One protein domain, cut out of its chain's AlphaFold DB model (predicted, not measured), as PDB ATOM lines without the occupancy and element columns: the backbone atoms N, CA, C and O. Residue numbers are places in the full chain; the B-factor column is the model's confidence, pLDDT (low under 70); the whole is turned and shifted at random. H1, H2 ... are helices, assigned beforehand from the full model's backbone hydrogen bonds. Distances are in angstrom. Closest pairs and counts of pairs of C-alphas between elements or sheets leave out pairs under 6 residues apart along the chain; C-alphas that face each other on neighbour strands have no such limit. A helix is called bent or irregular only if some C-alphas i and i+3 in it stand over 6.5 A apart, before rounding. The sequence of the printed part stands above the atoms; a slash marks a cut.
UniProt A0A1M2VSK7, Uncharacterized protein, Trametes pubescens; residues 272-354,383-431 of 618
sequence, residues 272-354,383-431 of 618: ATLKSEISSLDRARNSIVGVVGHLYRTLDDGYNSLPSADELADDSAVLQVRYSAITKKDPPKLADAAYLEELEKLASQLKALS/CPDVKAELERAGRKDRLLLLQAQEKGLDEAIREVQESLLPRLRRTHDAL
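AT A GLANCE: This is residues 272 to 354 and 383 to 431 of the 618 residues of an uncharacterized protein of Trametes pubescens (UniProt A0A1M2VSK7). Two long helices, H1 and the bent but nearly straight H4, lie side by side and run opposite ways; beyond H1, H2 slants past the first residues of H4, and from the far end of H2 a free arm sticks out and folds back, residues 336 to 354, of which 336 to 352 belong to H3. The printed part has 132 residues with four named helices, H1, H2, H3 and H4 in chain order, and no named strand; the class is all helix. It is extended, with a radius of gyration of the C-alphas of 25.5 A, and flat, spanning 81 by 43 by 17 A.

HOW THE PARTS SIT: H1 is residues 272 to 304. H4, residues 386 to 431, was assigned as one helix by its hydrogen bonds but is bent, with C-alphas 418 and 421 6.7 A apart; its arms are H4a, residues 386 to 418, and H4b, residues 421 to 431. H1 touches H4a, opposite ways at a shallow tilt of 3 degrees, the closest C-alphas being those of Ile 288 and Ala 412, 6.2 A. With residues 274 to 281 alone H1 touches H4b; the closest C-alphas are those of Leu 274 and Thr 427, 6.9 A. H2, residues 309 to 329, touches H4a with residues 312 to 320 alone at a steep tilt of 44 degrees, the closest C-alphas being those of Ser 316 and Lys 387, 5.1 A. H3, residues 331 to 352, is close to H2 but not clearly touching, with the C-alphas of Thr 327 and Leu 334 closest at 7.7 A; H1 and H3 are apart. Helix packing is mostly aligned, only just: 2 of 3 touching pairs have shallow tilts. In H1, H2, H3, H4a and H4b every O i to N i+4 pair is within hydrogen-bond range.

IN THESE COORDINATES: H1 begins at C-alpha 272, (82.032, 24.243, -51.294), and is 47.4 A long. H2 measures 30.2 A, H3 31.6 A and H4a 47.2 A. H4b ends at C-alpha 431, (72.094, 19.215, -56.249).

THE WHOLE: The C-alphas farthest apart, of Ala 272 and Lys 329, are 80.9 A apart. Residues 355 to 382 are not printed, and C-alphas 354 and 383 across the cut are 36.0 A apart. The links H1 to H2 and H2 to H3 are tight. Mean pLDDT of the printed part is 87.3; residues 329 to 335, 338, 353 to 354 and 383 to 384 are under 70.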
ATOM      1  N   ALA A 272      81.739  23.491 -52.511       84.06
ATOM      2  CA  ALA A 272      82.032  24.243 -51.294       84.06
ATOM      3  C   ALA A 272      80.902  25.233 -50.966       84.06
ATOM      4  O   ALA A 272      80.449  25.275 -49.821       84.06
ATOM      5  N   THR A 273      80.367  25.947 -51.969       88.00
ATOM      6  CA  THR A 273      79.225  26.857 -51.765       88.00
ATOM      7  C   THR A 273      77.928  26.128 -51.409       88.00
ATOM      8  O   THR A 273      77.144  26.622 -50.613       88.00
ATOM      9  N   LEU A 274      77.674  24.940 -51.967       87.94
ATOM     10  CA  LEU A 274      76.492  24.142 -51.617       87.94
ATOM     11  C   LEU A 274      76.605  23.586 -50.195       87.94
ATOM     12  O   LEU A 274      75.627  23.606 -49.455       87.94
ATOM     13  N   LYS A 275      77.796  23.134 -49.781       90.81
ATOM     14  CA  LYS A 275      78.048  22.701 -48.398       90.81
ATOM     15  C   LYS A 275      77.875  23.852 -47.404       90.81
ATOM     16  O   LYS A 275      77.275  23.653 -46.344       90.81
ATOM     17  N   SER A 276      78.368  25.048 -47.734       91.94
ATOM     18  CA  SER A 276      78.190  26.224 -46.879       91.94
ATOM     19  C   SER A 276      76.728  26.675 -46.827       91.94
ATOM     20  O   SER A 276      76.244  26.999 -45.744       91.94
ATOM     21  N   GLU A 277      75.995  26.600 -47.941       92.81
ATOM     22  CA  GLU A 277      74.563  26.911 -47.990       92.81
ATOM     23  C   GLU A 277      73.726  25.891 -47.201       92.81
ATOM     24  O   GLU A 277      72.861  26.289 -46.430       92.81
ATOM     25  N   ILE A 278      74.020  24.587 -47.290       93.62
ATOM     26  CA  ILE A 278      73.379  23.557 -46.447       93.62
ATOM     27  C   ILE A 278      73.653  23.827 -44.962       93.62
ATOM     28  O   ILE A 278      72.739  23.772 -44.145       93.62
ATOM     29  N   SER A 279      74.891  24.185 -44.610       94.50
ATOM     30  CA  SER A 279      75.240  24.554 -43.231       94.50
ATOM     31  C   SER A 279      74.506  25.825 -42.779       94.50
ATOM     32  O   SER A 279      74.101  25.931 -41.625       94.50
ATOM     33  N   SER A 280      74.311  26.795 -43.679       95.19
ATOM     34  CA  SER A 280      73.511  28.000 -43.425       95.19
ATOM     35  C   SER A 280      72.032  27.662 -43.210       95.19
ATOM     36  O   SER A 280      71.421  28.185 -42.280       95.19
ATOM     37  N   LEU A 281      71.469  26.756 -44.015       94.88
ATOM     38  CA  LEU A 281      70.095  26.269 -43.874       94.88
ATOM     39  C   LEU A 281      69.879  25.522 -42.561       94.88
ATOM     40  O   LEU A 281      68.865  25.743 -41.903       94.88
ATOM     41  N   ASP A 282      70.832  24.689 -42.144       94.94
ATOM     42  CA  ASP A 282      70.749  23.995 -40.858       94.94
ATOM     43  C   ASP A 282      70.794  24.982 -39.683       94.94
ATOM     44  O   ASP A 282      69.974  24.906 -38.769       94.94
ATOM     45  N   ARG A 283      71.662  26.002 -39.747       96.06
ATOM     46  CA  ARG A 283      71.662  27.097 -38.760       96.06
ATOM     47  C   ARG A 283      70.335  27.855 -38.736       96.06
ATOM     48  O   ARG A 283      69.831  28.127 -37.652       96.06
ATOM     49  N   ALA A 284      69.758  28.175 -39.896       94.06
ATOM     50  CA  ALA A 284      68.465  28.856 -39.981       94.06
ATOM     51  C   ALA A 284      67.335  27.999 -39.386       94.06
ATOM     52  O   ALA A 284      66.538  28.492 -38.592       94.06
ATOM     53  N   ARG A 285      67.318  26.696 -39.686       96.44
ATOM     54  CA  ARG A 285      66.397  25.734 -39.070       96.44
ATOM     55  C   ARG A 285      66.554  25.712 -37.549       96.44
ATOM     56  O   ARG A 285      65.559  25.834 -36.842       96.44
ATOM     57  N   ASN A 286      67.780  25.584 -37.046       95.75
ATOM     58  CA  ASN A 286      68.057  25.551 -35.609       95.75
ATOM     59  C   ASN A 286      67.683  26.875 -34.925       95.75
ATOM     60  O   ASN A 286      67.193  26.858 -33.801       95.75
ATOM     61  N   SER A 287      67.838  28.007 -35.618       96.38
ATOM     62  CA  SER A 287      67.366  29.316 -35.155       96.38
ATOM     63  C   SER A 287      65.845  29.345 -34.997       96.38
ATOM     64  O   SER A 287      65.359  29.738 -33.942       96.38
ATOM     65  N   ILE A 288      65.086  28.881 -35.999       95.38
ATOM     66  CA  ILE A 288      63.614  28.816 -35.934       95.38
ATOM     67  C   ILE A 288      63.165  27.879 -34.807       95.38
ATOM     68  O   ILE A 288      62.306  28.237 -34.008       95.38
ATOM     69  N   VAL A 289      63.781  26.696 -34.696       96.12
ATOM     70  CA  VAL A 289      63.514  25.755 -33.596       96.12
ATOM     71  C   VAL A 289      63.822  26.395 -32.239       96.12
ATOM     72  O   VAL A 289      63.067  26.198 -31.290       96.12
ATOM     73  N   GLY A 290      64.889  27.194 -32.145       95.25
ATOM     74  CA  GLY A 290      65.233  27.963 -30.953       95.25
ATOM     75  C   GLY A 290      64.178  29.008 -30.587       95.25
ATOM     76  O   GLY A 290      63.779  29.071 -29.427       95.25
ATOM     77  N   VAL A 291      63.682  29.776 -31.564       94.56
ATOM     78  CA  VAL A 291      62.606  30.769 -31.370       94.56
ATOM     79  C   VAL A 291      61.320  30.093 -30.899       94.56
ATOM     80  O   VAL A 291      60.742  30.506 -29.898       94.56
ATOM     81  N   VAL A 292      60.910  29.006 -31.556       96.12
ATOM     82  CA  VAL A 292      59.724  28.231 -31.161       96.12
ATOM     83  C   VAL A 292      59.905  27.626 -29.767       96.12
ATOM     84  O   VAL A 292      59.000  27.684 -28.940       96.12
ATOM     85  N   GLY A 293      61.088  27.089 -29.464       96.06
ATOM     86  CA  GLY A 293      61.408  26.570 -28.137       96.06
ATOM     87  C   GLY A 293      61.373  27.649 -27.052       96.06
ATOM     88  O   GLY A 293      60.919  27.379 -25.944       96.06
ATOM     89  N   HIS A 294      61.818  28.870 -27.359       95.75
ATOM     90  CA  HIS A 294      61.714  30.003 -26.445       95.75
ATOM     91  C   HIS A 294      60.256  30.426 -26.230       95.75
ATOM     92  O   HIS A 294      59.856  30.577 -25.080       95.75
ATOM     93  N   LEU A 295      59.460  30.518 -27.304       95.38
ATOM     94  CA  LEU A 295      58.027  30.814 -27.246       95.38
ATOM     95  C   LEU A 295      57.294  29.849 -26.307       95.38
ATOM     96  O   LEU A 295      56.561  30.300 -25.434       95.38
ATOM     97  N   TYR A 296      57.521  28.538 -26.445       95.88
ATOM     98  CA  TYR A 296      56.886  27.547 -25.570       95.88
ATOM     99  C   TYR A 296      57.302  27.694 -24.108       95.88
ATOM    100  O   TYR A 296      56.436  27.633 -23.247       95.88
ATOM    101  N   ARG A 297      58.577  27.980 -23.811       96.31
ATOM    102  CA  ARG A 297      59.005  28.243 -22.424       96.31
ATOM    103  C   ARG A 297      58.328  29.482 -21.845       96.31
ATOM    104  O   ARG A 297      57.838  29.435 -20.729       96.31
ATOM    105  N   THR A 298      58.260  30.572 -22.610       95.38
ATOM    106  CA  THR A 298      57.583  31.801 -22.172       95.38
ATOM    107  C   THR A 298      56.084  31.586 -21.971       95.38
ATOM    108  O   THR A 298      55.504  32.148 -21.046       95.38
ATOM    109  N   LEU A 299      55.449  30.762 -22.809       94.44
ATOM    110  CA  LEU A 299      54.055  30.371 -22.625       94.44
ATOM    111  C   LEU A 299      53.879  29.501 -21.385       94.44
ATOM    112  O   LEU A 299      52.969  29.777 -20.617       94.44
ATOM    113  N   ASP A 300      54.737  28.504 -21.163       95.69
ATOM    114  CA  ASP A 300      54.699  27.651 -19.971       95.69
ATOM    115  C   ASP A 300      54.866  28.486 -18.695       95.69
ATOM    116  O   ASP A 300      54.076  28.340 -17.767       95.69
ATOM    117  N   ASP A 301      55.813  29.428 -18.665       94.94
ATOM    118  CA  ASP A 301      55.978  30.384 -17.561       94.94
ATOM    119  C   ASP A 301      54.724  31.266 -17.385       94.94
ATOM    120  O   ASP A 301      54.272  31.520 -16.265       94.94
ATOM    121  N   GLY A 302      54.111  31.697 -18.493       93.44
ATOM    122  CA  GLY A 302      52.842  32.425 -18.505       93.44
ATOM    123  C   GLY A 302      51.676  31.605 -17.947       93.44
ATOM    124  O   GLY A 302      50.898  32.107 -17.147       93.44
ATOM    125  N   TYR A 303      51.568  30.329 -18.309       92.50
ATOM    126  CA  TYR A 303      50.534  29.428 -17.802       92.50
ATOM    127  C   TYR A 303      50.759  29.057 -16.336       92.50
ATOM    128  O   TYR A 303      49.792  28.985 -15.585       92.50
ATOM    129  N   ASN A 304      52.012  28.875 -15.917       93.38
ATOM    130  CA  ASN A 304      52.375  28.599 -14.525       93.38
ATOM    131  C   ASN A 304      52.185  29.818 -13.610       93.38
ATOM    132  O   ASN A 304      52.072  29.653 -12.399       93.38
ATOM    133  N   SER A 305      52.173  31.032 -14.171       91.94
ATOM    134  CA  SER A 305      51.895  32.273 -13.433       91.94
ATOM    135  C   SER A 305      50.416  32.659 -13.413       91.94
ATOM    136  O   SER A 305      50.045  33.573 -12.676       91.94
ATOM    137  N   LEU A 306      49.558  31.972 -14.180       91.56
ATOM    138  CA  LEU A 306      48.115  32.155 -14.070       91.56
ATOM    139  C   LEU A 306      47.609  31.541 -12.755       91.56
ATOM    140  O   LEU A 306      47.967  30.404 -12.443       91.56
ATOM    141  N   PRO A 307      46.736  32.246 -12.015       89.50
ATOM    142  CA  PRO A 307      46.160  31.717 -10.790       89.50
ATOM    143  C   PRO A 307      45.297  30.491 -11.094       89.50
ATOM    144  O   PRO A 307      44.522  30.458 -12.060       89.50
ATOM    145  N   SER A 308      45.437  29.468 -10.258       89.56
ATOM    146  CA  SER A 308      44.631  28.254 -10.331       89.56
ATOM    147  C   SER A 308      43.155  28.554 -10.043       89.56
ATOM    148  O   SER A 308      42.795  29.584  -9.473       89.56
ATOM    149  N   ALA A 309      42.261  27.647 -10.448       88.06
ATOM    150  CA  ALA A 309      40.826  27.823 -10.217       88.06
ATOM    151  C   ALA A 309      40.483  27.942  -8.720       88.06
ATOM    152  O   ALA A 309      39.566  28.681  -8.363       88.06
ATOM    153  N   ASP A 310      41.245  27.250  -7.870       89.12
ATOM    154  CA  ASP A 310      41.087  27.281  -6.418       89.12
ATOM    155  C   ASP A 310      41.589  28.615  -5.841       89.12
ATOM    156  O   ASP A 310      40.870  29.256  -5.079       89.12
ATOM    157  N   GLU A 311      42.747  29.109  -6.295       89.25
ATOM    158  CA  GLU A 311      43.265  30.434  -5.911       89.25
ATOM    159  C   GLU A 311      42.323  31.567  -6.337       89.25
ATOM    160  O   GLU A 311      42.051  32.469  -5.552       89.25
ATOM    161  N   LEU A 312      41.749  31.500  -7.545       88.88
ATOM    162  CA  LEU A 312      40.741  32.465  -7.997       88.88
ATOM    163  C   LEU A 312      39.469  32.420  -7.141       88.88
ATOM    164  O   LEU A 312      38.854  33.461  -6.899       88.88
ATOM    165  N   ALA A 313      39.050  31.233  -6.692       88.50
ATOM    166  CA  ALA A 313      37.896  31.085  -5.814       88.50
ATOM    167  C   ALA A 313      38.174  31.698  -4.432       88.50
ATOM    168  O   ALA A 313      37.351  32.481  -3.947       88.50
ATOM    169  N   ASP A 314      39.342  31.416  -3.855       89.00
ATOM    170  CA  ASP A 314      39.791  31.971  -2.578       89.00
ATOM    171  C   ASP A 314      39.951  33.498  -2.651       89.00
ATOM    172  O   ASP A 314      39.390  34.224  -1.822       89.00
ATOM    173  N   ASP A 315      40.610  34.011  -3.692       86.94
ATOM    174  CA  ASP A 315      40.773  35.445  -3.933       86.94
ATOM    175  C   ASP A 315      39.426  36.135  -4.144       86.94
ATOM    176  O   ASP A 315      39.188  37.214  -3.591       86.94
ATOM    177  N   SER A 316      38.499  35.506  -4.877       90.75
ATOM    178  CA  SER A 316      37.146  36.040  -5.049       90.75
ATOM    179  C   SER A 316      36.400  36.128  -3.720       90.75
ATOM    180  O   SER A 316      35.744  37.137  -3.462       90.75
ATOM    181  N   ALA A 317      36.544  35.134  -2.837       88.25
ATOM    182  CA  ALA A 317      35.929  35.139  -1.516       88.25
ATOM    183  C   ALA A 317      36.534  36.236  -0.623       88.25
ATOM    184  O   ALA A 317      35.797  37.005   0.003       88.25
ATOM    185  N   VAL A 318      37.865  36.370  -0.605       88.38
ATOM    186  CA  VAL A 318      38.577  37.412   0.153       88.38
ATOM    187  C   VAL A 318      38.198  38.808  -0.341       88.38
ATOM    188  O   VAL A 318      37.884  39.690   0.468       88.38
ATOM    189  N   LEU A 319      38.197  39.026  -1.656       86.38
ATOM    190  CA  LEU A 319      37.852  40.309  -2.264       86.38
ATOM    191  C   LEU A 319      36.369  40.639  -2.092       86.38
ATOM    192  O   LEU A 319      36.057  41.786  -1.786       86.38
ATOM    193  N   GLN A 320      35.465  39.661  -2.172       88.25
ATOM    194  CA  GLN A 320      34.040  39.860  -1.898       88.25
ATOM    195  C   GLN A 320      33.800  40.290  -0.443       88.25
ATOM    196  O   GLN A 320      33.027  41.216  -0.180       88.25
ATOM    197  N   VAL A 321      34.494  39.663   0.516       85.44
ATOM    198  CA  VAL A 321      34.432  40.046   1.935       85.44
ATOM    199  C   VAL A 321      34.960  41.467   2.131       85.44
ATOM    200  O   VAL A 321      34.275  42.288   2.747       85.44
ATOM    201  N   ARG A 322      36.131  41.799   1.569       83.25
ATOM    202  CA  ARG A 322      36.720  43.149   1.651       83.25
ATOM    203  C   ARG A 322      35.839  44.206   0.994       83.25
ATOM    204  O   ARG A 322      35.601  45.246   1.604       83.25
ATOM    205  N   TYR A 323      35.315  43.921  -0.194       82.81
ATOM    206  CA  TYR A 323      34.380  44.783  -0.906       82.81
ATOM    207  C   TYR A 323      33.160  45.064  -0.028       82.81
ATOM    208  O   TYR A 323      32.904  46.215   0.307       82.81
ATOM    209  N   SER A 324      32.504  44.021   0.492       82.00
ATOM    210  CA  SER A 324      31.338  44.178   1.372       82.00
ATOM    211  C   SER A 324      31.626  44.993   2.644       82.00
ATOM    212  O   SER A 324      30.735  45.677   3.146       82.00
ATOM    213  N   ALA A 325      32.856  44.952   3.167       80.50
ATOM    214  CA  ALA A 325      33.275  45.733   4.330       80.50
ATOM    215  C   ALA A 325      33.503  47.220   4.000       80.50
ATOM    216  O   ALA A 325      33.187  48.077   4.827       80.50
ATOM    217  N   ILE A 326      34.019  47.527   2.807       75.81
ATOM    218  CA  ILE A 326      34.238  48.897   2.320       75.81
ATOM    219  C   ILE A 326      32.900  49.554   1.968       75.81
ATOM    220  O   ILE A 326      32.619  50.658   2.440       75.81
ATOM    221  N   THR A 327      32.028  48.846   1.243       73.94
ATOM    222  CA  THR A 327      30.693  49.340   0.864       73.94
ATOM    223  C   THR A 327      29.823  49.644   2.090       73.94
ATOM    224  O   THR A 327      29.004  50.556   2.054       73.94
ATOM    225  N   LYS A 328      30.025  48.920   3.203       75.81
ATOM    226  CA  LYS A 328      29.335  49.167   4.482       75.81
ATOM    227  C   LYS A 328      29.890  50.353   5.281       75.81
ATOM    228  O   LYS A 328      29.159  50.881   6.113       75.81
ATOM    229  N   LYS A 329      31.161  50.736   5.096       68.94
ATOM    230  CA  LYS A 329      31.835  51.749   5.931       68.94
ATOM    231  C   LYS A 329      31.761  53.171   5.375       68.94
ATOM    232  O   LYS A 329      31.592  54.075   6.177       68.94
ATOM    233  N   ASP A 330      31.886  53.369   4.061       61.38
ATOM    234  CA  ASP A 330      31.912  54.707   3.433       61.38
ATOM    235  C   ASP A 330      31.417  54.660   1.957       61.38
ATOM    236  O   ASP A 330      32.202  54.856   1.027       61.38
ATOM    237  N   PRO A 331      30.116  54.412   1.693       64.31
ATOM    238  CA  PRO A 331      29.581  54.348   0.328       64.31
ATOM    239  C   PRO A 331      29.754  55.625  -0.533       64.31
ATOM    240  O   PRO A 331      30.046  55.466  -1.719       64.31
ATOM    241  N   PRO A 332      29.638  56.875  -0.019       64.38
ATOM    242  CA  PRO A 332      29.748  58.060  -0.877       64.38
ATOM    243  C   PRO A 332      31.183  58.327  -1.357       64.38
ATOM    244  O   PRO A 332      31.382  58.680  -2.512       64.38
ATOM    245  N   LYS A 333      32.202  58.063  -0.525       65.12
ATOM    246  CA  LYS A 333      33.613  58.285  -0.904       65.12
ATOM    247  C   LYS A 333      34.088  57.332  -2.003       65.12
ATOM    248  O   LYS A 333      34.965  57.687  -2.783       65.12
ATOM    249  N   LEU A 334      33.526  56.122  -2.054       64.94
ATOM    250  CA  LEU A 334      33.853  55.133  -3.081       64.94
ATOM    251  C   LEU A 334      33.254  55.518  -4.442       64.94
ATOM    252  O   LEU A 334      33.907  55.345  -5.467       64.94
ATOM    253  N   ALA A 335      32.034  56.063  -4.439       65.94
ATOM    254  CA  ALA A 335      31.388  56.585  -5.639       65.94
ATOM    255  C   ALA A 335      32.140  57.809  -6.187       65.94
ATOM    256  O   ALA A 335      32.390  57.872  -7.389       65.94
ATOM    257  N   ASP A 336      32.574  58.719  -5.308       71.56
ATOM    258  CA  ASP A 336      33.375  59.886  -5.691       71.56
ATOM    259  C   ASP A 336      34.737  59.474  -6.278       71.56
ATOM    260  O   ASP A 336      35.156  60.008  -7.303       71.56
ATOM    261  N   ALA A 337      35.415  58.484  -5.684       70.12
ATOM    262  CA  ALA A 337      36.685  57.965  -6.195       70.12
ATOM    263  C   ALA A 337      36.538  57.249  -7.550       70.12
ATOM    264  O   ALA A 337      37.324  57.505  -8.459       70.12
ATOM    265  N   ALA A 338      35.514  56.405  -7.719       66.19
ATOM    266  CA  ALA A 338      35.238  55.726  -8.989       66.19
ATOM    267  C   ALA A 338      34.842  56.716 -10.099       66.19
ATOM    268  O   ALA A 338      35.220  56.550 -11.258       66.19
ATOM    269  N   TYR A 339      34.108  57.773  -9.744       74.25
ATOM    270  CA  TYR A 339      33.773  58.851 -10.668       74.25
ATOM    271  C   TYR A 339      35.018  59.641 -11.101       74.25
ATOM    272  O   TYR A 339      35.173  59.942 -12.284       74.25
ATOM    273  N   LEU A 340      35.933  59.933 -10.169       74.19
ATOM    274  CA  LEU A 340      37.218  60.566 -10.483       74.19
ATOM    275  C   LEU A 340      38.100  59.684 -11.377       74.19
ATOM    276  O   LEU A 340      38.704  60.204 -12.310       74.19
ATOM    277  N   GLU A 341      38.133  58.371 -11.148       73.50
ATOM    278  CA  GLU A 341      38.894  57.426 -11.975       73.50
ATOM    279  C   GLU A 341      38.331  57.328 -13.403       73.50
ATOM    280  O   GLU A 341      39.088  57.358 -14.374       73.50
ATOM    281  N   GLU A 342      37.005  57.291 -13.570       74.81
ATOM    282  CA  GLU A 342      36.387  57.329 -14.902       74.81
ATOM    283  C   GLU A 342      36.623  58.677 -15.605       74.81
ATOM    284  O   GLU A 342      36.921  58.699 -16.802       74.81
ATOM    285  N   LEU A 343      36.601  59.802 -14.879       77.44
ATOM    286  CA  LEU A 343      37.002  61.101 -15.433       77.44
ATOM    287  C   LEU A 343      38.478  61.124 -15.848       77.44
ATOM    288  O   LEU A 343      38.806  61.664 -16.905       77.44
ATOM    289  N   GLU A 344      39.372  60.524 -15.064       77.69
ATOM    290  CA  GLU A 344      40.800  60.439 -15.372       77.69
ATOM    291  C   GLU A 344      41.076  59.516 -16.566       77.69
ATOM    292  O   GLU A 344      41.911  59.827 -17.419       77.69
ATOM    293  N   LYS A 345      40.330  58.418 -16.692       76.62
ATOM    294  CA  LYS A 345      40.382  57.499 -17.831       76.62
ATOM    295  C   LYS A 345      39.865  58.150 -19.107       76.62
ATOM    296  O   LYS A 345      40.528  58.045 -20.139       76.62
ATOM    297  N   LEU A 346      38.750  58.878 -19.043       77.31
ATOM    298  CA  LEU A 346      38.256  59.684 -20.162       77.31
ATOM    299  C   LEU A 346      39.262  60.777 -20.535       77.31
ATOM    300  O   LEU A 346      39.573  60.941 -21.713       77.31
ATOM    301  N   ALA A 347      39.849  61.464 -19.552       79.12
ATOM    302  CA  ALA A 347      40.895  62.458 -19.782       79.12
ATOM    303  C   ALA A 347      42.168  61.843 -20.395       79.12
ATOM    304  O   ALA A 347      42.795  62.459 -21.254       79.12
ATOM    305  N   SER A 348      42.542  60.625 -19.997       77.25
ATOM    306  CA  SER A 348      43.691  59.887 -20.538       77.25
ATOM    307  C   SER A 348      43.436  59.391 -21.960       77.25
ATOM    308  O   SER A 348      44.319  59.497 -22.807       77.25
ATOM    309  N   GLN A 349      42.220  58.925 -22.257       73.44
ATOM    310  CA  GLN A 349      41.786  58.598 -23.618       73.44
ATOM    311  C   GLN A 349      41.801  59.844 -24.511       73.44
ATOM    312  O   GLN A 349      42.336  59.790 -25.614       73.44
ATOM    313  N   LEU A 350      41.321  60.986 -24.006       72.25
ATOM    314  CA  LEU A 350      41.406  62.285 -24.682       72.25
ATOM    315  C   LEU A 350      42.852  62.753 -24.899       72.25
ATOM    316  O   LEU A 350      43.139  63.326 -25.944       72.25
ATOM    317  N   LYS A 351      43.774  62.495 -23.961       75.19
ATOM    318  CA  LYS A 351      45.207  62.823 -24.103       75.19
ATOM    319  C   LYS A 351      45.951  61.901 -25.074       75.19
ATOM    320  O   LYS A 351      46.853  62.362 -25.765       75.19
ATOM    321  N   ALA A 352      45.610  60.612 -25.111       71.62
ATOM    322  CA  ALA A 352      46.195  59.639 -26.039       71.62
ATOM    323  C   ALA A 352      45.731  59.864 -27.490       71.62
ATOM    324  O   ALA A 352      46.394  59.443 -28.439       71.62
ATOM    325  N   LEU A 353      44.603  60.555 -27.667       66.06
ATOM    326  CA  LEU A 353      44.102  60.995 -28.960       66.06
ATOM    327  C   LEU A 353      44.857  62.257 -29.406       66.06
ATOM    328  O   LEU A 353      44.711  63.338 -28.848       66.06
ATOM    329  N   SER A 354      45.689  62.098 -30.435       60.59
ATOM    330  CA  SER A 354      46.460  63.180 -31.060       60.59
ATOM    331  C   SER A 354      45.558  64.377 -31.454       60.59
ATOM    332  O   SER A 354      44.469  64.151 -31.990       60.59
ATOM    333  N   CYS A 383      26.005  45.636  -7.084       61.50
ATOM    334  CA  CYS A 383      27.252  45.098  -6.558       61.50
ATOM    335  C   CYS A 383      27.892  44.260  -7.682       61.50
ATOM    336  O   CYS A 383      27.264  43.289  -8.114       61.50
ATOM    337  N   PRO A 384      29.079  44.622  -8.197       69.62
ATOM    338  CA  PRO A 384      29.766  43.809  -9.184       69.62
ATOM    339  C   PRO A 384      30.035  42.434  -8.570       69.62
ATOM    340  O   PRO A 384      30.519  42.333  -7.440       69.62
ATOM    341  N   ASP A 385      29.683  41.375  -9.297       82.50
ATOM    342  CA  ASP A 385      30.046  40.016  -8.916       82.50
ATOM    343  C   ASP A 385      31.559  39.867  -9.103       82.50
ATOM    344  O   ASP A 385      32.054  39.666 -10.215       82.50
ATOM    345  N   VAL A 386      32.296  40.034  -8.002       85.62
ATOM    346  CA  VAL A 386      33.762  39.993  -7.970       85.62
ATOM    347  C   VAL A 386      34.276  38.679  -8.554       85.62
ATOM    348  O   VAL A 386      35.282  38.679  -9.259       85.62
ATOM    349  N   LYS A 387      33.552  37.571  -8.343       88.38
ATOM    350  CA  LYS A 387      33.899  36.273  -8.918       88.38
ATOM    351  C   LYS A 387      33.786  36.299 -10.441       88.38
ATOM    352  O   LYS A 387      34.730  35.917 -11.129       88.38
ATOM    353  N   ALA A 388      32.672  36.795 -10.976       87.38
ATOM    354  CA  ALA A 388      32.469  36.876 -12.421       87.38
ATOM    355  C   ALA A 388      33.480  37.809 -13.115       87.38
ATOM    356  O   ALA A 388      33.892  37.531 -14.245       87.38
ATOM    357  N   GLU A 389      33.887  38.903 -12.463       86.44
ATOM    358  CA  GLU A 389      34.907  39.816 -12.992       86.44
ATOM    359  C   GLU A 389      36.324  39.220 -12.917       86.44
ATOM    360  O   GLU A 389      37.063  39.328 -13.895       86.44
ATOM    361  N   LEU A 390      36.686  38.508 -11.842       89.12
ATOM    362  CA  LEU A 390      37.957  37.770 -11.758       89.12
ATOM    363  C   LEU A 390      38.036  36.644 -12.795       89.12
ATOM    364  O   LEU A 390      39.034  36.517 -13.498       89.12
ATOM    365  N   GLU A 391      36.958  35.877 -12.983       89.56
ATOM    366  CA  GLU A 391      36.877  34.873 -14.050       89.56
ATOM    367  C   GLU A 391      36.946  35.508 -15.448       89.56
ATOM    368  O   GLU A 391      37.444  34.903 -16.402       89.56
ATOM    369  N   ARG A 392      36.418  36.728 -15.623       90.06
ATOM    370  CA  ARG A 392      36.548  37.475 -16.883       90.06
ATOM    371  C   ARG A 392      37.991  37.928 -17.106       90.06
ATOM    372  O   ARG A 392      38.475  37.784 -18.229       90.06
ATOM    373  N   ALA A 393      38.666  38.431 -16.075       88.75
ATOM    374  CA  ALA A 393      40.074  38.816 -16.131       88.75
ATOM    375  C   ALA A 393      40.967  37.608 -16.457       88.75
ATOM    376  O   ALA A 393      41.667  37.637 -17.464       88.75
ATOM    377  N   GLY A 394      40.816  36.489 -15.739       90.44
ATOM    378  CA  GLY A 394      41.575  35.263 -16.011       90.44
ATOM    379  C   GLY A 394      41.335  34.695 -17.417       90.44
ATOM    380  O   GLY A 394      42.269  34.255 -18.089       90.44
ATOM    381  N   ARG A 395      40.097  34.771 -17.936       91.06
ATOM    382  CA  ARG A 395      39.810  34.423 -19.343       91.06
ATOM    383  C   ARG A 395      40.521  35.345 -20.330       91.06
ATOM    384  O   ARG A 395      40.969  34.869 -21.372       91.06
ATOM    385  N   LYS A 396      40.613  36.642 -20.028       92.94
ATOM    386  CA  LYS A 396      41.314  37.620 -20.864       92.94
ATOM    387  C   LYS A 396      42.821  37.364 -20.867       92.94
ATOM    388  O   LYS A 396      43.408  37.375 -21.942       92.94
ATOM    389  N   ASP A 397      43.417  37.053 -19.722       93.00
ATOM    390  CA  ASP A 397      44.851  36.752 -19.628       93.00
ATOM    391  C   ASP A 397      45.198  35.464 -20.381       93.00
ATOM    392  O   ASP A 397      46.124  35.436 -21.193       93.00
ATOM    393  N   ARG A 398      44.368  34.421 -20.243       93.00
ATOM    394  CA  ARG A 398      44.498  33.199 -21.046       93.00
ATOM    395  C   ARG A 398      44.348  33.465 -22.546       93.00
ATOM    396  O   ARG A 398      45.075  32.881 -23.345       93.00
ATOM    397  N   LEU A 399      43.418  34.336 -22.942       94.38
ATOM    398  CA  LEU A 399      43.261  34.736 -24.340       94.38
ATOM    399  C   LEU A 399      44.513  35.458 -24.857       94.38
ATOM    400  O   LEU A 399      44.933  35.193 -25.979       94.38
ATOM    401  N   LEU A 400      45.127  36.329 -24.052       93.31
ATOM    402  CA  LEU A 400      46.368  37.014 -24.420       93.31
ATOM    403  C   LEU A 400      47.528  36.029 -24.616       93.31
ATOM    404  O   LEU A 400      48.267  36.172 -25.589       93.31
ATOM    405  N   LEU A 401      47.654  35.002 -23.766       94.31
ATOM    406  CA  LEU A 401      48.649  33.937 -23.956       94.31
ATOM    407  C   LEU A 401      48.407  33.151 -25.250       94.31
ATOM    408  O   LEU A 401      49.343  32.916 -26.009       94.31
ATOM    409  N   LEU A 402      47.152  32.797 -25.550       94.69
ATOM    410  CA  LEU A 402      46.804  32.121 -26.804       94.69
ATOM    411  C   LEU A 402      47.097  32.994 -28.033       94.69
ATOM    412  O   LEU A 402      47.620  32.496 -29.023       94.69
ATOM    413  N   GLN A 403      46.829  34.300 -27.963       96.00
ATOM    414  CA  GLN A 403      47.172  35.238 -29.036       96.00
ATOM    415  C   GLN A 403      48.686  35.404 -29.205       96.00
ATOM    416  O   GLN A 403      49.167  35.557 -30.326       96.00
ATOM    417  N   ALA A 404      49.451  35.392 -28.111       93.69
ATOM    418  CA  ALA A 404      50.909  35.410 -28.173       93.69
ATOM    419  C   ALA A 404      51.454  34.119 -28.806       93.69
ATOM    420  O   ALA A 404      52.354  34.181 -29.644       93.69
ATOM    421  N   GLN A 405      50.863  32.970 -28.466       96.00
ATOM    422  CA  GLN A 405      51.178  31.681 -29.078       96.00
ATOM    423  C   GLN A 405      50.893  31.683 -30.582       96.00
ATOM    424  O   GLN A 405      51.766  31.303 -31.358       96.00
ATOM    425  N   GLU A 406      49.699  32.117 -30.988       96.12
ATOM    426  CA  GLU A 406      49.297  32.213 -32.394       96.12
ATOM    427  C   GLU A 406      50.283  33.082 -33.181       96.12
ATOM    428  O   GLU A 406      50.888  32.606 -34.136       96.12
ATOM    429  N   LYS A 407      50.562  34.303 -32.704       95.75
ATOM    430  CA  LYS A 407      51.510  35.221 -33.355       95.75
ATOM    431  C   LYS A 407      52.917  34.642 -33.481       95.75
ATOM    432  O   LYS A 407      53.538  34.781 -34.531       95.75
ATOM    433  N   GLY A 408      53.428  34.009 -32.424       94.56
ATOM    434  CA  GLY A 408      54.767  33.419 -32.446       94.56
ATOM    435  C   GLY A 408      54.867  32.213 -33.385       94.56
ATOM    436  O   GLY A 408      55.881  32.034 -34.062       94.56
ATOM    437  N   LEU A 409      53.808  31.400 -33.470       95.62
ATOM    438  CA  LEU A 409      53.734  30.299 -34.429       95.62
ATOM    439  C   LEU A 409      53.592  30.811 -35.864       95.62
ATOM    440  O   LEU A 409      54.283  30.297 -36.739       95.62
ATOM    441  N   ASP A 410      52.774  31.833 -36.104       97.19
ATOM    442  CA  ASP A 410      52.621  32.454 -37.422       97.19
ATOM    443  C   ASP A 410      53.941  33.048 -37.923       97.19
ATOM    444  O   ASP A 410      54.305  32.858 -39.083       97.19
ATOM    445  N   GLU A 411      54.708  33.707 -37.050       95.44
ATOM    446  CA  GLU A 411      56.034  34.225 -37.391       95.44
ATOM    447  C   GLU A 411      57.014  33.097 -37.744       95.44
ATOM    448  O   GLU A 411      57.695  33.166 -38.770       95.44
ATOM    449  N   ALA A 412      57.038  32.017 -36.957       96.62
ATOM    450  CA  ALA A 412      57.871  30.854 -37.250       96.62
ATOM    451  C   ALA A 412      57.461  30.161 -38.562       96.62
ATOM    452  O   ALA A 412      58.323  29.788 -39.362       96.62
ATOM    453  N   ILE A 413      56.157  30.007 -38.811       96.94
ATOM    454  CA  ILE A 413      55.618  29.442 -40.054       96.94
ATOM    455  C   ILE A 413      56.020  30.317 -41.240       96.94
ATOM    456  O   ILE A 413      56.494  29.785 -42.247       96.94
ATOM    457  N   ARG A 414      55.886  31.640 -41.115       96.69
ATOM    458  CA  ARG A 414      56.278  32.601 -42.146       96.69
ATOM    459  C   ARG A 414      57.768  32.491 -42.467       96.69
ATOM    460  O   ARG A 414      58.116  32.348 -43.633       96.69
ATOM    461  N   GLU A 415      58.645  32.440 -41.465       95.44
ATOM    462  CA  GLU A 415      60.089  32.256 -41.684       95.44
ATOM    463  C   GLU A 415      60.419  30.913 -42.364       95.44
ATOM    464  O   GLU A 415      61.254  30.847 -43.274       95.44
ATOM    465  N   VAL A 416      59.728  29.824 -42.006       96.44
ATOM    466  CA  VAL A 416      59.893  28.534 -42.700       96.44
ATOM    467  C   VAL A 416      59.446  28.630 -44.162       96.44
ATOM    468  O   VAL A 416      60.155  28.152 -45.052       96.44
ATOM    469  N   GLN A 417      58.285  29.231 -44.423       97.38
ATOM    470  CA  GLN A 417      57.679  29.285 -45.754       97.38
ATOM    471  C   GLN A 417      58.375  30.269 -46.698       97.38
ATOM    472  O   GLN A 417      58.594  29.938 -47.863       97.38
ATOM    473  N   GLU A 418      58.736  31.454 -46.212       95.31
ATOM    474  CA  GLU A 418      59.293  32.539 -47.023       95.31
ATOM    475  C   GLU A 418      60.818  32.442 -47.160       95.31
ATOM    476  O   GLU A 418      61.360  32.761 -48.221       95.31
ATOM    477  N   SER A 419      61.523  31.969 -46.125       94.00
ATOM    478  CA  SER A 419      62.992  31.961 -46.091       94.00
ATOM    479  C   SER A 419      63.576  30.561 -46.286       94.00
ATOM    480  O   SER A 419      64.355  30.332 -47.220       94.00
ATOM    481  N   LEU A 420      63.190  29.593 -45.446       95.62
ATOM    482  CA  LEU A 420      63.846  28.281 -45.410       95.62
ATOM    483  C   LEU A 420      63.488  27.403 -46.622       95.62
ATOM    484  O   LEU A 420      64.384  26.886 -47.296       95.62
ATOM    485  N   LEU A 421      62.194  27.235 -46.921       95.62
ATOM    486  CA  LEU A 421      61.726  26.335 -47.982       95.62
ATOM    487  C   LEU A 421      62.209  26.736 -49.388       95.62
ATOM    488  O   LEU A 421      62.681  25.852 -50.110       95.62
ATOM    489  N   PRO A 422      62.161  28.014 -49.816       96.69
ATOM    490  CA  PRO A 422      62.627  28.392 -51.147       96.69
ATOM    491  C   PRO A 422      64.129  28.174 -51.319       96.69
ATOM    492  O   PRO A 422      64.568  27.719 -52.376       96.69
ATOM    493  N   ARG A 423      64.925  28.458 -50.280       95.25
ATOM    494  CA  ARG A 423      66.370  28.212 -50.303       95.25
ATOM    495  C   ARG A 423      66.680  26.715 -50.339       95.25
ATOM    496  O   ARG A 423      67.491  26.304 -51.163       95.25
ATOM    497  N   LEU A 424      65.981  25.899 -49.543       94.75
ATOM    498  CA  LEU A 424      66.107  24.436 -49.571       94.75
ATOM    499  C   LEU A 424      65.725  23.848 -50.936       94.75
ATOM    500  O   LEU A 424      66.393  22.953 -51.440       94.75
ATOM    501  N   ARG A 425      64.665  24.363 -51.562       95.81
ATOM    502  CA  ARG A 425      64.256  23.925 -52.899       95.81
ATOM    503  C   ARG A 425      65.315  24.264 -53.946       95.81
ATOM    504  O   ARG A 425      65.665  23.407 -54.745       95.81
ATOM    505  N   ARG A 426      65.876  25.478 -53.914       93.81
ATOM    506  CA  ARG A 426      66.961  25.876 -54.829       93.81
ATOM    507  C   ARG A 426      68.210  25.014 -54.649       93.81
ATOM    508  O   ARG A 426      68.797  24.604 -55.646       93.81
ATOM    509  N   THR A 427      68.617  24.731 -53.408       93.19
ATOM    510  CA  THR A 427      69.778  23.862 -53.150       93.19
ATOM    511  C   THR A 427      69.513  22.424 -53.574       93.19
ATOM    512  O   THR A 427      70.384  21.814 -54.190       93.19
ATOM    513  N   HIS A 428      68.310  21.906 -53.318       93.56
ATOM    514  CA  HIS A 428      67.873  20.597 -53.791       93.56
ATOM    515  C   HIS A 428      67.899  20.507 -55.321       93.56
ATOM    516  O   HIS A 428      68.519  19.597 -55.858       93.56
ATOM    517  N   ASP A 429      67.277  21.451 -56.027       92.25
ATOM    518  CA  ASP A 429      67.192  21.431 -57.490       92.25
ATOM    519  C   ASP A 429      68.589  21.540 -58.125       92.25
ATOM    520  O   ASP A 429      68.900  20.828 -59.082       92.25
ATOM    521  N   ALA A 430      69.477  22.356 -57.542       89.25
ATOM    522  CA  ALA A 430      70.873  22.450 -57.961       89.25
ATOM    523  C   ALA A 430      71.654  21.145 -57.719       89.25
ATOM    524  O   ALA A 430      72.424  20.718 -58.583       89.25
ATOM    525  N   LEU A 431      71.460  20.496 -56.566       89.62
ATOM    526  CA  LEU A 431      72.094  19.215 -56.249       89.62
ATOM    527  C   LEU A 431      71.569  18.095 -57.157       89.62
ATOM    528  O   LEU A 431      72.359  17.316 -57.679       89.62
TER     529      LEU A 431